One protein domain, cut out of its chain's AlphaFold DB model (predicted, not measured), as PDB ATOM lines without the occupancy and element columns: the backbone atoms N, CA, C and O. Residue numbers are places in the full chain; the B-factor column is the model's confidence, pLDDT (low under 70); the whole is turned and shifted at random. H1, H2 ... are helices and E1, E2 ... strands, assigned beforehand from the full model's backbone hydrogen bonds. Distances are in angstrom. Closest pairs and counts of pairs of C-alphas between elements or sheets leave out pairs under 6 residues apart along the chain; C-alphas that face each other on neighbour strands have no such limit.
ATOM      1  N   ASN A  83      50.347   9.527 180.293       89.62
ATOM      2  CA  ASN A  83      49.336  10.260 181.046       89.62
ATOM      3  C   ASN A  83      48.647   9.357 182.086       89.62
ATOM      4  O   ASN A  83      48.042   8.343 181.753       89.62
ATOM      5  N   GLY A  84      48.721   9.744 183.355       90.62
ATOM      6  CA  GLY A  84      48.240   8.958 184.486       90.62
ATOM      7  C   GLY A  84      49.196   7.852 184.938       90.62
ATOM      8  O   GLY A  84      48.855   7.145 185.885       90.62
ATOM      9  N   ALA A  85      50.367   7.713 184.306       95.00
ATOM     10  CA  ALA A  85      51.346   6.693 184.655       95.00
ATOM     11  C   ALA A  85      52.003   6.963 186.014       95.00
ATOM     12  O   ALA A  85      52.040   8.094 186.510       95.00
ATOM     13  N   ASP A  86      52.566   5.903 186.579       96.62
ATOM     14  CA  ASP A  86      53.432   5.955 187.745       96.62
ATOM     15  C   ASP A  86      54.856   5.575 187.319       96.62
ATOM     16  O   ASP A  86      55.042   4.626 186.557       96.62
ATOM     17  N   ILE A  87      55.858   6.308 187.803       95.81
ATOM     18  CA  ILE A  87      57.271   6.060 187.481       95.81
ATOM     19  C   ILE A  87      58.003   5.608 188.739       95.81
ATOM     20  O   ILE A  87      57.848   6.224 189.790       95.81
ATOM     21  N   TYR A  88      58.834   4.574 188.616       97.38
ATOM     22  CA  TYR A  88      59.746   4.112 189.661       97.38
ATOM     23  C   TYR A  88      61.179   4.459 189.268       97.38
ATOM     24  O   TYR A  88      61.603   4.163 188.153       97.38
ATOM     25  N   VAL A  89      61.922   5.095 190.172       96.94
ATOM     26  CA  VAL A  89      63.294   5.544 189.928       96.94
ATOM     27  C   VAL A  89      64.191   5.064 191.060       96.94
ATOM     28  O   VAL A  89      63.972   5.376 192.229       96.94
ATOM     29  N   ALA A  90      65.236   4.329 190.703       96.19
ATOM     30  CA  ALA A  90      66.307   3.942 191.605       96.19
ATOM     31  C   ALA A  90      67.650   4.203 190.923       96.19
ATOM     32  O   ALA A  90      67.772   4.073 189.704       96.19
ATOM     33  N   ARG A  91      68.661   4.573 191.709       95.62
ATOM     34  CA  ARG A  91      70.033   4.720 191.227       95.62
ATOM     35  C   ARG A  91      70.842   3.537 191.728       95.62
ATOM     36  O   ARG A  91      71.015   3.390 192.933       95.62
ATOM     37  N   VAL A  92      71.361   2.724 190.818       95.44
ATOM     38  CA  VAL A  92      72.268   1.623 191.161       95.44
ATOM     39  C   VAL A  92      73.708   2.133 191.083       95.44
ATOM     40  O   VAL A  92      74.082   2.838 190.148       95.44
ATOM     41  N   THR A  93      74.503   1.831 192.101       95.44
ATOM     42  CA  THR A  93      75.919   2.199 192.240       95.44
ATOM     43  C   THR A  93      76.719   0.966 192.660       95.44
ATOM     44  O   THR A  93      76.134  -0.007 193.132       95.44
ATOM     45  N   LYS A  94      78.056   0.996 192.543       96.12
ATOM     46  CA  LYS A  94      78.919  -0.126 192.973       96.12
ATOM     47  C   LYS A  94      78.732  -0.478 194.459       96.12
ATOM     48  O   LYS A  94      78.862  -1.633 194.832       96.12
ATOM     49  N   SER A  95      78.370   0.501 195.290       93.44
ATOM     50  CA  SER A  95      78.096   0.334 196.723       93.44
ATOM     51  C   SER A  95      76.626   0.019 197.056       93.44
ATOM     52  O   SER A  95      76.250   0.072 198.221       93.44
ATOM     53  N   GLY A  96      75.775  -0.265 196.061       93.56
ATOM     54  CA  GLY A  96      74.355  -0.583 196.249       93.56
ATOM     55  C   GLY A  96      73.410   0.472 195.669       93.56
ATOM     56  O   GLY A  96      73.691   1.068 194.629       93.56
ATOM     57  N   MET A  97      72.262   0.704 196.313       95.75
ATOM     58  CA  MET A  97      71.236   1.636 195.823       95.75
ATOM     59  C   MET A  97      71.403   3.035 196.430       95.75
ATOM     60  O   MET A  97      71.273   3.227 197.636       95.75
ATOM     61  N   GLY A  98      71.655   4.027 195.577       94.19
ATOM     62  CA  GLY A  98      71.763   5.433 195.954       94.19
ATOM     63  C   GLY A  98      70.425   6.172 195.908       94.19
ATOM     64  O   GLY A  98      69.478   5.748 195.242       94.19
ATOM     65  N   SER A  99      70.360   7.320 196.589       94.31
ATOM     66  CA  SER A  99      69.180   8.190 196.572       94.31
ATOM     67  C   SER A  99      68.874   8.668 195.152       94.31
ATOM     68  O   SER A  99      69.762   9.129 194.427       94.31
ATOM     69  N   ALA A 100      67.607   8.551 194.763       95.62
ATOM     70  CA  ALA A 100      67.110   8.892 193.434       95.62
ATOM     71  C   ALA A 100      66.070  10.023 193.475       95.62
ATOM     72  O   ALA A 100      65.166  10.080 192.640       95.62
ATOM     73  N   ARG A 101      66.173  10.915 194.469       93.19
ATOM     74  CA  ARG A 101      65.218  12.013 194.660       93.19
ATOM     75  C   ARG A 101      65.140  12.890 193.395       93.19
ATOM     76  O   ARG A 101      66.182  13.372 192.944       93.19
ATOM     77  N   PRO A 102      63.944  13.125 192.820       93.50
ATOM     78  CA  PRO A 102      63.814  13.928 191.607       93.50
ATOM     79  C   PRO A 102      64.182  15.391 191.886       93.50
ATOM     80  O   PRO A 102      63.901  15.910 192.964       93.50
ATOM     81  N   CYS A 103      64.785  16.073 190.914       91.75
ATOM     82  CA  CYS A 103      64.966  17.526 190.975       91.75
ATOM     83  C   CYS A 103      63.705  18.262 190.489       91.75
ATOM     84  O   CYS A 103      62.831  17.658 189.858       91.75
ATOM     85  N   TRP A 104      63.623  19.578 190.722       90.81
ATOM     86  CA  TRP A 104      62.477  20.388 190.281       90.81
ATOM     87  C   TRP A 104      62.202  20.268 188.769       90.81
ATOM     88  O   TRP A 104      61.048  20.170 188.361       90.81
ATOM     89  N   ARG A 105      63.248  20.185 187.930       87.94
ATOM     90  CA  ARG A 105      63.098  20.029 186.470       87.94
ATOM     91  C   ARG A 105      62.452  18.701 186.097       87.94
ATOM     92  O   ARG A 105      61.608  18.658 185.205       87.94
ATOM     93  N   CYS A 106      62.834  17.622 186.783       92.44
ATOM     94  CA  CYS A 106      62.224  16.309 186.587       92.44
ATOM     95  C   CYS A 106      60.745  16.332 186.985       92.44
ATOM     96  O   CYS A 106      59.921  15.777 186.261       92.44
ATOM     97  N   LEU A 107      60.402  16.998 188.093       93.19
ATOM     98  CA  LEU A 107      59.009  17.163 188.517       93.19
ATOM     99  C   LEU A 107      58.189  17.960 187.500       93.19
ATOM    100  O   LEU A 107      57.086  17.538 187.156       93.19
ATOM    101  N   GLU A 108      58.739  19.056 186.977       91.75
ATOM    102  CA  GLU A 108      58.060  19.887 185.981       91.75
ATOM    103  C   GLU A 108      57.811  19.115 184.681       91.75
ATOM    104  O   GLU A 108      56.699  19.117 184.147       91.75
ATOM    105  N   TRP A 109      58.810  18.361 184.212       91.75
ATOM    106  CA  TRP A 109      58.637  17.488 183.054       91.75
ATOM    107  C   TRP A 109      57.568  16.419 183.304       91.75
ATOM    108  O   TRP A 109      56.686  16.228 182.468       91.75
ATOM    109  N   CYS A 110      57.588  15.765 184.471       94.06
ATOM    110  CA  CYS A 110      56.597  14.753 184.838       94.06
ATOM    111  C   CYS A 110      55.179  15.337 184.871       94.06
ATOM    112  O   CYS A 110      54.237  14.720 184.369       94.06
ATOM    113  N   ARG A 111      55.023  16.555 185.401       91.56
ATOM    114  CA  ARG A 111      53.749  17.279 185.423       91.56
ATOM    115  C   ARG A 111      53.266  17.595 184.010       91.56
ATOM    116  O   ARG A 111      52.096  17.378 183.692       91.56
ATOM    117  N   TRP A 112      54.160  18.079 183.151       89.44
ATOM    118  CA  TRP A 112      53.850  18.376 181.755       89.44
ATOM    119  C   TRP A 112      53.449  17.118 180.965       89.44
ATOM    120  O   TRP A 112      52.451  17.148 180.230       89.44
ATOM    121  N   ALA A 113      54.172  16.014 181.177       91.12
ATOM    122  CA  ALA A 113      53.934  14.706 180.567       91.12
ATOM    123  C   ALA A 113      52.649  14.022 181.073       91.12
ATOM    124  O   ALA A 113      52.113  13.142 180.401       91.12
ATOM    125  N   GLY A 114      52.115  14.456 182.218       91.94
ATOM    126  CA  GLY A 114      50.893  13.914 182.816       91.94
ATOM    127  C   GLY A 114      51.126  12.729 183.754       91.94
ATOM    128  O   GLY A 114      50.188  11.993 184.036       91.94
ATOM    129  N   VAL A 115      52.344  12.539 184.256       94.88
ATOM    130  CA  VAL A 115      52.669  11.499 185.244       94.88
ATOM    131  C   VAL A 115      51.931  11.784 186.556       94.88
ATOM    132  O   VAL A 115      51.889  12.921 187.030       94.88
ATOM    133  N   LYS A 116      51.343  10.750 187.165       95.44
ATOM    134  CA  LYS A 116      50.527  10.873 188.380       95.44
ATOM    135  C   LYS A 116      51.382  10.854 189.645       95.44
ATOM    136  O   LYS A 116      51.202  11.706 190.525       95.44
ATOM    137  N   ARG A 117      52.283   9.874 189.757       97.12
ATOM    138  CA  ARG A 117      53.160   9.679 190.922       97.12
ATOM    139  C   ARG A 117      54.560   9.256 190.502       97.12
ATOM    140  O   ARG A 117      54.742   8.584 189.490       97.12
ATOM    141  N   ILE A 118      55.529   9.631 191.324       97.12
ATOM    142  CA  ILE A 118      56.922   9.209 191.209       97.12
ATOM    143  C   ILE A 118      57.279   8.476 192.493       97.12
ATOM    144  O   ILE A 118      57.120   9.026 193.578       97.12
ATOM    145  N   PHE A 119      57.766   7.255 192.363       98.00
ATOM    146  CA  PHE A 119      58.333   6.470 193.444       98.00
ATOM    147  C   PHE A 119      59.847   6.529 193.307       98.00
ATOM    148  O   PHE A 119      60.389   6.008 192.334       98.00
ATOM    149  N   HIS A 120      60.542   7.176 194.235       97.19
ATOM    150  CA  HIS A 120      62.001   7.246 194.194       97.19
ATOM    151  C   HIS A 120      62.623   6.494 195.361       97.19
ATOM    152  O   HIS A 120      62.117   6.543 196.479       97.19
ATOM    153  N   TRP A 121      63.744   5.821 195.115       97.75
ATOM    154  CA  TRP A 121      64.500   5.193 196.189       97.75
ATOM    155  C   TRP A 121      65.090   6.251 197.126       97.75
ATOM    156  O   TRP A 121      65.743   7.202 196.678       97.75
ATOM    157  N   ASN A 122      64.849   6.085 198.421       96.50
ATOM    158  CA  ASN A 122      65.469   6.846 199.491       96.50
ATOM    159  C   ASN A 122      66.528   5.960 200.153       96.50
ATOM    160  O   ASN A 122      66.198   4.974 200.809       96.50
ATOM    161  N   ALA A 123      67.803   6.302 199.959       95.25
ATOM    162  CA  ALA A 123      68.911   5.520 200.499       95.25
ATOM    163  C   ALA A 123      68.994   5.580 202.032       95.25
ATOM    164  O   ALA A 123      69.436   4.610 202.635       95.25
ATOM    165  N   ASP A 124      68.530   6.670 202.650       95.06
ATOM    166  CA  ASP A 124      68.577   6.844 204.104       95.06
ATOM    167  C   ASP A 124      67.530   5.959 204.796       95.06
ATOM    168  O   ASP A 124      67.794   5.360 205.834       95.06
ATOM    169  N   ALA A 125      66.338   5.856 204.198       95.94
ATOM    170  CA  ALA A 125      65.245   5.027 204.707       95.94
ATOM    171  C   ALA A 125      65.288   3.574 204.200       95.94
ATOM    172  O   ALA A 125      64.647   2.703 204.783       95.94
ATOM    173  N   GLY A 126      66.007   3.305 203.106       96.00
ATOM    174  CA  GLY A 126      66.023   1.996 202.451       96.00
ATOM    175  C   GLY A 126      64.670   1.604 201.845       96.00
ATOM    176  O   GLY A 126      64.332   0.422 201.805       96.00
ATOM    177  N   THR A 127      63.866   2.581 201.414       97.44
ATOM    178  CA  THR A 127      62.509   2.367 200.884       97.44
ATOM    179  C   THR A 127      62.202   3.288 199.704       97.44
ATOM    180  O   THR A 127      62.900   4.270 199.455       97.44
ATOM    181  N   PHE A 128      61.131   2.988 198.963       97.50
ATOM    182  CA  PHE A 128      60.595   3.901 197.952       97.50
ATOM    183  C   PHE A 128      59.683   4.953 198.585       97.50
ATOM    184  O   PHE A 128      58.668   4.611 199.191       97.50
ATOM    185  N   ASP A 129      59.994   6.224 198.347       96.62
ATOM    186  CA  ASP A 129      59.144   7.352 198.714       96.62
ATOM    187  C   ASP A 129      58.253   7.750 197.538       96.62
ATOM    188  O   ASP A 129      58.709   7.875 196.398       96.62
ATOM    189  N   ALA A 130      56.967   7.965 197.818       96.38
ATOM    190  CA  ALA A 130      55.975   8.333 196.818       96.38
ATOM    191  C   ALA A 130      55.739   9.849 196.790       96.38
ATOM    192  O   ALA A 130      55.310  10.455 197.771       96.38
ATOM    193  N   VAL A 131      55.924  10.451 195.620       95.62
ATOM    194  CA  VAL A 131      55.671  11.866 195.352       95.62
ATOM    195  C   VAL A 131      54.488  11.987 194.402       95.62
ATOM    196  O   VAL A 131      54.521  11.512 193.267       95.62
ATOM    197  N   LYS A 132      53.421  12.650 194.853       96.38
ATOM    198  CA  LYS A 132      52.274  12.988 194.003       96.38
ATOM    199  C   LYS A 132      52.593  14.255 193.213       96.38
ATOM    200  O   LYS A 132      52.602  15.345 193.776       96.38
ATOM    201  N   VAL A 133      52.796  14.110 191.906       93.31
ATOM    202  CA  VAL A 133      53.360  15.160 191.036       93.31
ATOM    203  C   VAL A 133      52.546  16.460 191.072       93.31
ATOM    204  O   VAL A 133      53.111  17.537 191.212       93.31
ATOM    205  N   ASN A 134      51.211  16.379 191.036       89.50
ATOM    206  CA  ASN A 134      50.343  17.569 191.050       89.50
ATOM    207  C   ASN A 134      50.255  18.292 192.403       89.50
ATOM    208  O   ASN A 134      49.719  19.395 192.459       89.50
ATOM    209  N   SER A 135      50.707  17.662 193.487       89.38
ATOM    210  CA  SER A 135      50.667  18.225 194.842       89.38
ATOM    211  C   SER A 135      52.064  18.543 195.374       89.38
ATOM    212  O   SER A 135      52.192  18.922 196.531       89.38
ATOM    213  N   ALA A 136      53.105  18.335 194.566       85.56
ATOM    214  CA  ALA A 136      54.475  18.592 194.965       85.56
ATOM    215  C   ALA A 136      54.788  20.087 194.837       85.56
ATOM    216  O   ALA A 136      54.629  20.668 193.763       85.56
ATOM    217  N   ASP A 137      55.268  20.686 195.926       84.56
ATOM    218  CA  ASP A 137      55.762  22.058 195.913       84.56
ATOM    219  C   ASP A 137      57.125  22.112 195.202       84.56
ATOM    220  O   ASP A 137      58.069  21.445 195.644       84.56
ATOM    221  N   PRO A 138      57.278  22.907 194.127       77.50
ATOM    222  CA  PRO A 138      58.525  22.975 193.364       77.50
ATOM    223  C   PRO A 138      59.700  23.485 194.213       77.50
ATOM    224  O   PRO A 138      60.822  23.002 194.065       77.50
ATOM    225  N   ASN A 139      59.426  24.364 195.182       77.44
ATOM    226  CA  ASN A 139      60.428  24.955 196.078       77.44
ATOM    227  C   ASN A 139      61.078  23.928 197.026       77.44
ATOM    228  O   ASN A 139      62.114  24.200 197.622       77.44
ATOM    229  N   LYS A 140      60.495  22.731 197.184       77.19
ATOM    230  CA  LYS A 140      61.036  21.675 198.059       77.19
ATOM    231  C   LYS A 140      62.137  20.839 197.387       77.19
ATOM    232  O   LYS A 140      62.803  20.044 198.054       77.19
ATOM    233  N   TYR A 141      62.332  21.006 196.078       74.50
ATOM    234  CA  TYR A 141      63.229  20.183 195.257       74.50
ATOM    235  C   TYR A 141      64.327  20.991 194.556       74.50
ATOM    236  O   TYR A 141      64.843  20.571 193.515       74.50
ATOM    237  N   GLU A 142      64.708  22.126 195.140       72.62
ATOM    238  CA  GLU A 142      65.885  22.874 194.709       72.62
ATOM    239  C   GLU A 142      67.145  22.022 194.879       72.62
ATOM    240  O   GLU A 142      67.369  21.382 195.912       72.62
ATOM    241  N   THR A 143      67.961  21.979 193.830       67.69
ATOM    242  CA  THR A 143      69.248  21.289 193.860       67.69
ATOM    243  C   THR A 143      70.385  22.297 193.924       67.69
ATOM    244  O   THR A 143      70.262  23.435 193.477       67.69
ATOM    245  N   HIS A 144      71.551  21.868 194.412       65.44
ATOM    246  CA  HIS A 144      72.754  22.707 194.443       65.44
ATOM    247  C   HIS A 144      73.191  23.190 193.038       65.44
ATOM    248  O   HIS A 144      73.920  24.173 192.907       65.44
ATOM    249  N   ALA A 145      72.744  22.519 191.966       63.34
ATOM    250  CA  ALA A 145      72.964  22.965 190.592       63.34
ATOM    251  C   ALA A 145      72.145  24.221 190.233       63.34
ATOM    252  O   ALA A 145      72.600  25.026 189.423       63.34
ATOM    253  N   ASP A 146      70.983  24.422 190.857       59.44
ATOM    254  CA  ASP A 146      70.125  25.586 190.626       59.44
ATOM    255  C   ASP A 146      70.652  26.833 191.345       59.44
ATOM    256  O   ASP A 146      70.602  27.929 190.792       59.44
ATOM    257  N   VAL A 147      71.280  26.665 192.513       60.66
ATOM    258  CA  VAL A 147      71.936  27.759 193.257       60.66
ATOM    259  C   VAL A 147      73.014  28.444 192.408       60.66
ATOM    260  O   VAL A 147      73.151  29.666 192.432       60.66
ATOM    261  N   ARG A 148      73.747  27.682 191.584       58.66
ATOM    262  CA  ARG A 148      74.771  28.243 190.685       58.66
ATOM    263  C   ARG A 148      74.200  29.095 189.554       58.66
ATOM    264  O   ARG A 148      74.906  29.975 189.078       58.66
ATOM    265  N   LEU A 149      72.954  28.865 189.134       57.38
ATOM    266  CA  LEU A 149      72.312  29.701 188.115       57.38
ATOM    267  C   LEU A 149      71.887  31.066 188.672       57.38
ATOM    268  O   LEU A 149      71.856  32.033 187.917       57.38
ATOM    269  N   PHE A 150      71.617  31.165 189.978       53.34
ATOM    270  CA  PHE A 150      71.204  32.417 190.623       53.34
ATOM    271  C   PHE A 150      72.347  33.188 191.302       53.34
ATOM    272  O   PHE A 150      72.231  34.394 191.487       53.34
ATOM    273  N   ALA A 151      73.478  32.549 191.612       56.75
ATOM    274  CA  ALA A 151      74.617  33.195 192.277       56.75
ATOM    275  C   ALA A 151      75.509  34.071 191.361       56.75
ATOM    276  O   ALA A 151      76.578  34.500 191.790       56.75
ATOM    277  N   GLY A 152      75.107  34.326 190.107       53.25
ATOM    278  CA  GLY A 152      75.905  35.074 189.121       53.25
ATOM    279  C   GLY A 152      75.183  36.205 188.383       53.25
ATOM    280  O   GLY A 152      75.810  36.869 187.562       53.25
TER     281      GLY A 152
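What this domain is: This is residues 83 to 152 of the 155 residues of an uncharacterized protein of Peniophora sp. CBMAI 1063 (UniProt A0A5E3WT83). A small three-stranded sheet, E1, E4 and E5, has the helix H1 over one face and no named helix over the other, and the E2 and E3 hairpin extends it beyond the end of E1. The short helix H2 packs on the first residues of H1, and the tail that follows sticks out with residues 147 to 152, of which 147 to 150 belong to H3. The printed part has 70 residues with three named helices and five named strands, in the order E1 E2 E3 H1 E4 E5 H2 H3; the class is mixed, helices and strands. The larger sheet is mixed, in the order E1 E4 E5, and E2 and E3 form an antiparallel sheet of two. The whole is only just compact, close to loose, with a radius of gyration of the C-alphas of 13.1 A, and flat, spanning 36 by 31 by 17 A.

How they stand to each other: E1, residues 86 to 89, is an edge strand and the parallel neighbour of E4, residues 117 to 122, at 20 degrees; N 89 and O 119 are 2.8 A apart, within hydrogen-bond range. E1 runs on into E2, residues 91 to 93, at 18 degrees. E2 and E3, residues 96 to 98, form an antiparallel hairpin, with N 93 and O 96 2.8 A apart. H1, residues 104 to 113, is on the larger sheet at a height of 10.5 A over the sheet, a local plane fitted to just 6 C-alphas. It lies over E4, along the strands, at 23 degrees to E4 on the local plane. E4 and E5, residues 127 to 132, form an antiparallel hairpin at 150 degrees, with N 120 and O 129 2.9 A apart. H2, residues 138 to 141, touches H1; their closest C-alphas, those of Trp 104 and Tyr 141, are 5.0 A apart. H3, residues 144 to 150, touches no helix and is not on the larger sheet. Every O i to N i+4 pair is within hydrogen-bond range in H1, but 1 of 3 in H3, where 2 of 4 O i to N i+3 pairs are; H2 is too short for an i+4 pair.

Where its parts are: E1 begins at C-alpha 86, (53.432, 5.955, 187.745), and is 10.1 A long; E2 and E3 follow. H1 measures 14.1 A from C-alpha 104, at (62.477, 20.388, 190.281). E4 measures 15.3 A and E5 16.3 A. After H2, H3 measures 10.5 A and ends at C-alpha 150, (71.204, 32.417, 190.623).

The domain as a whole: The C-alphas of Gly 84 and Gly 152 are the two farthest apart, 38.3 A. The printed part has no cut, and its links are tight. The mean pLDDT of the printed part is 87.8; residues 143 to 152 are under 70.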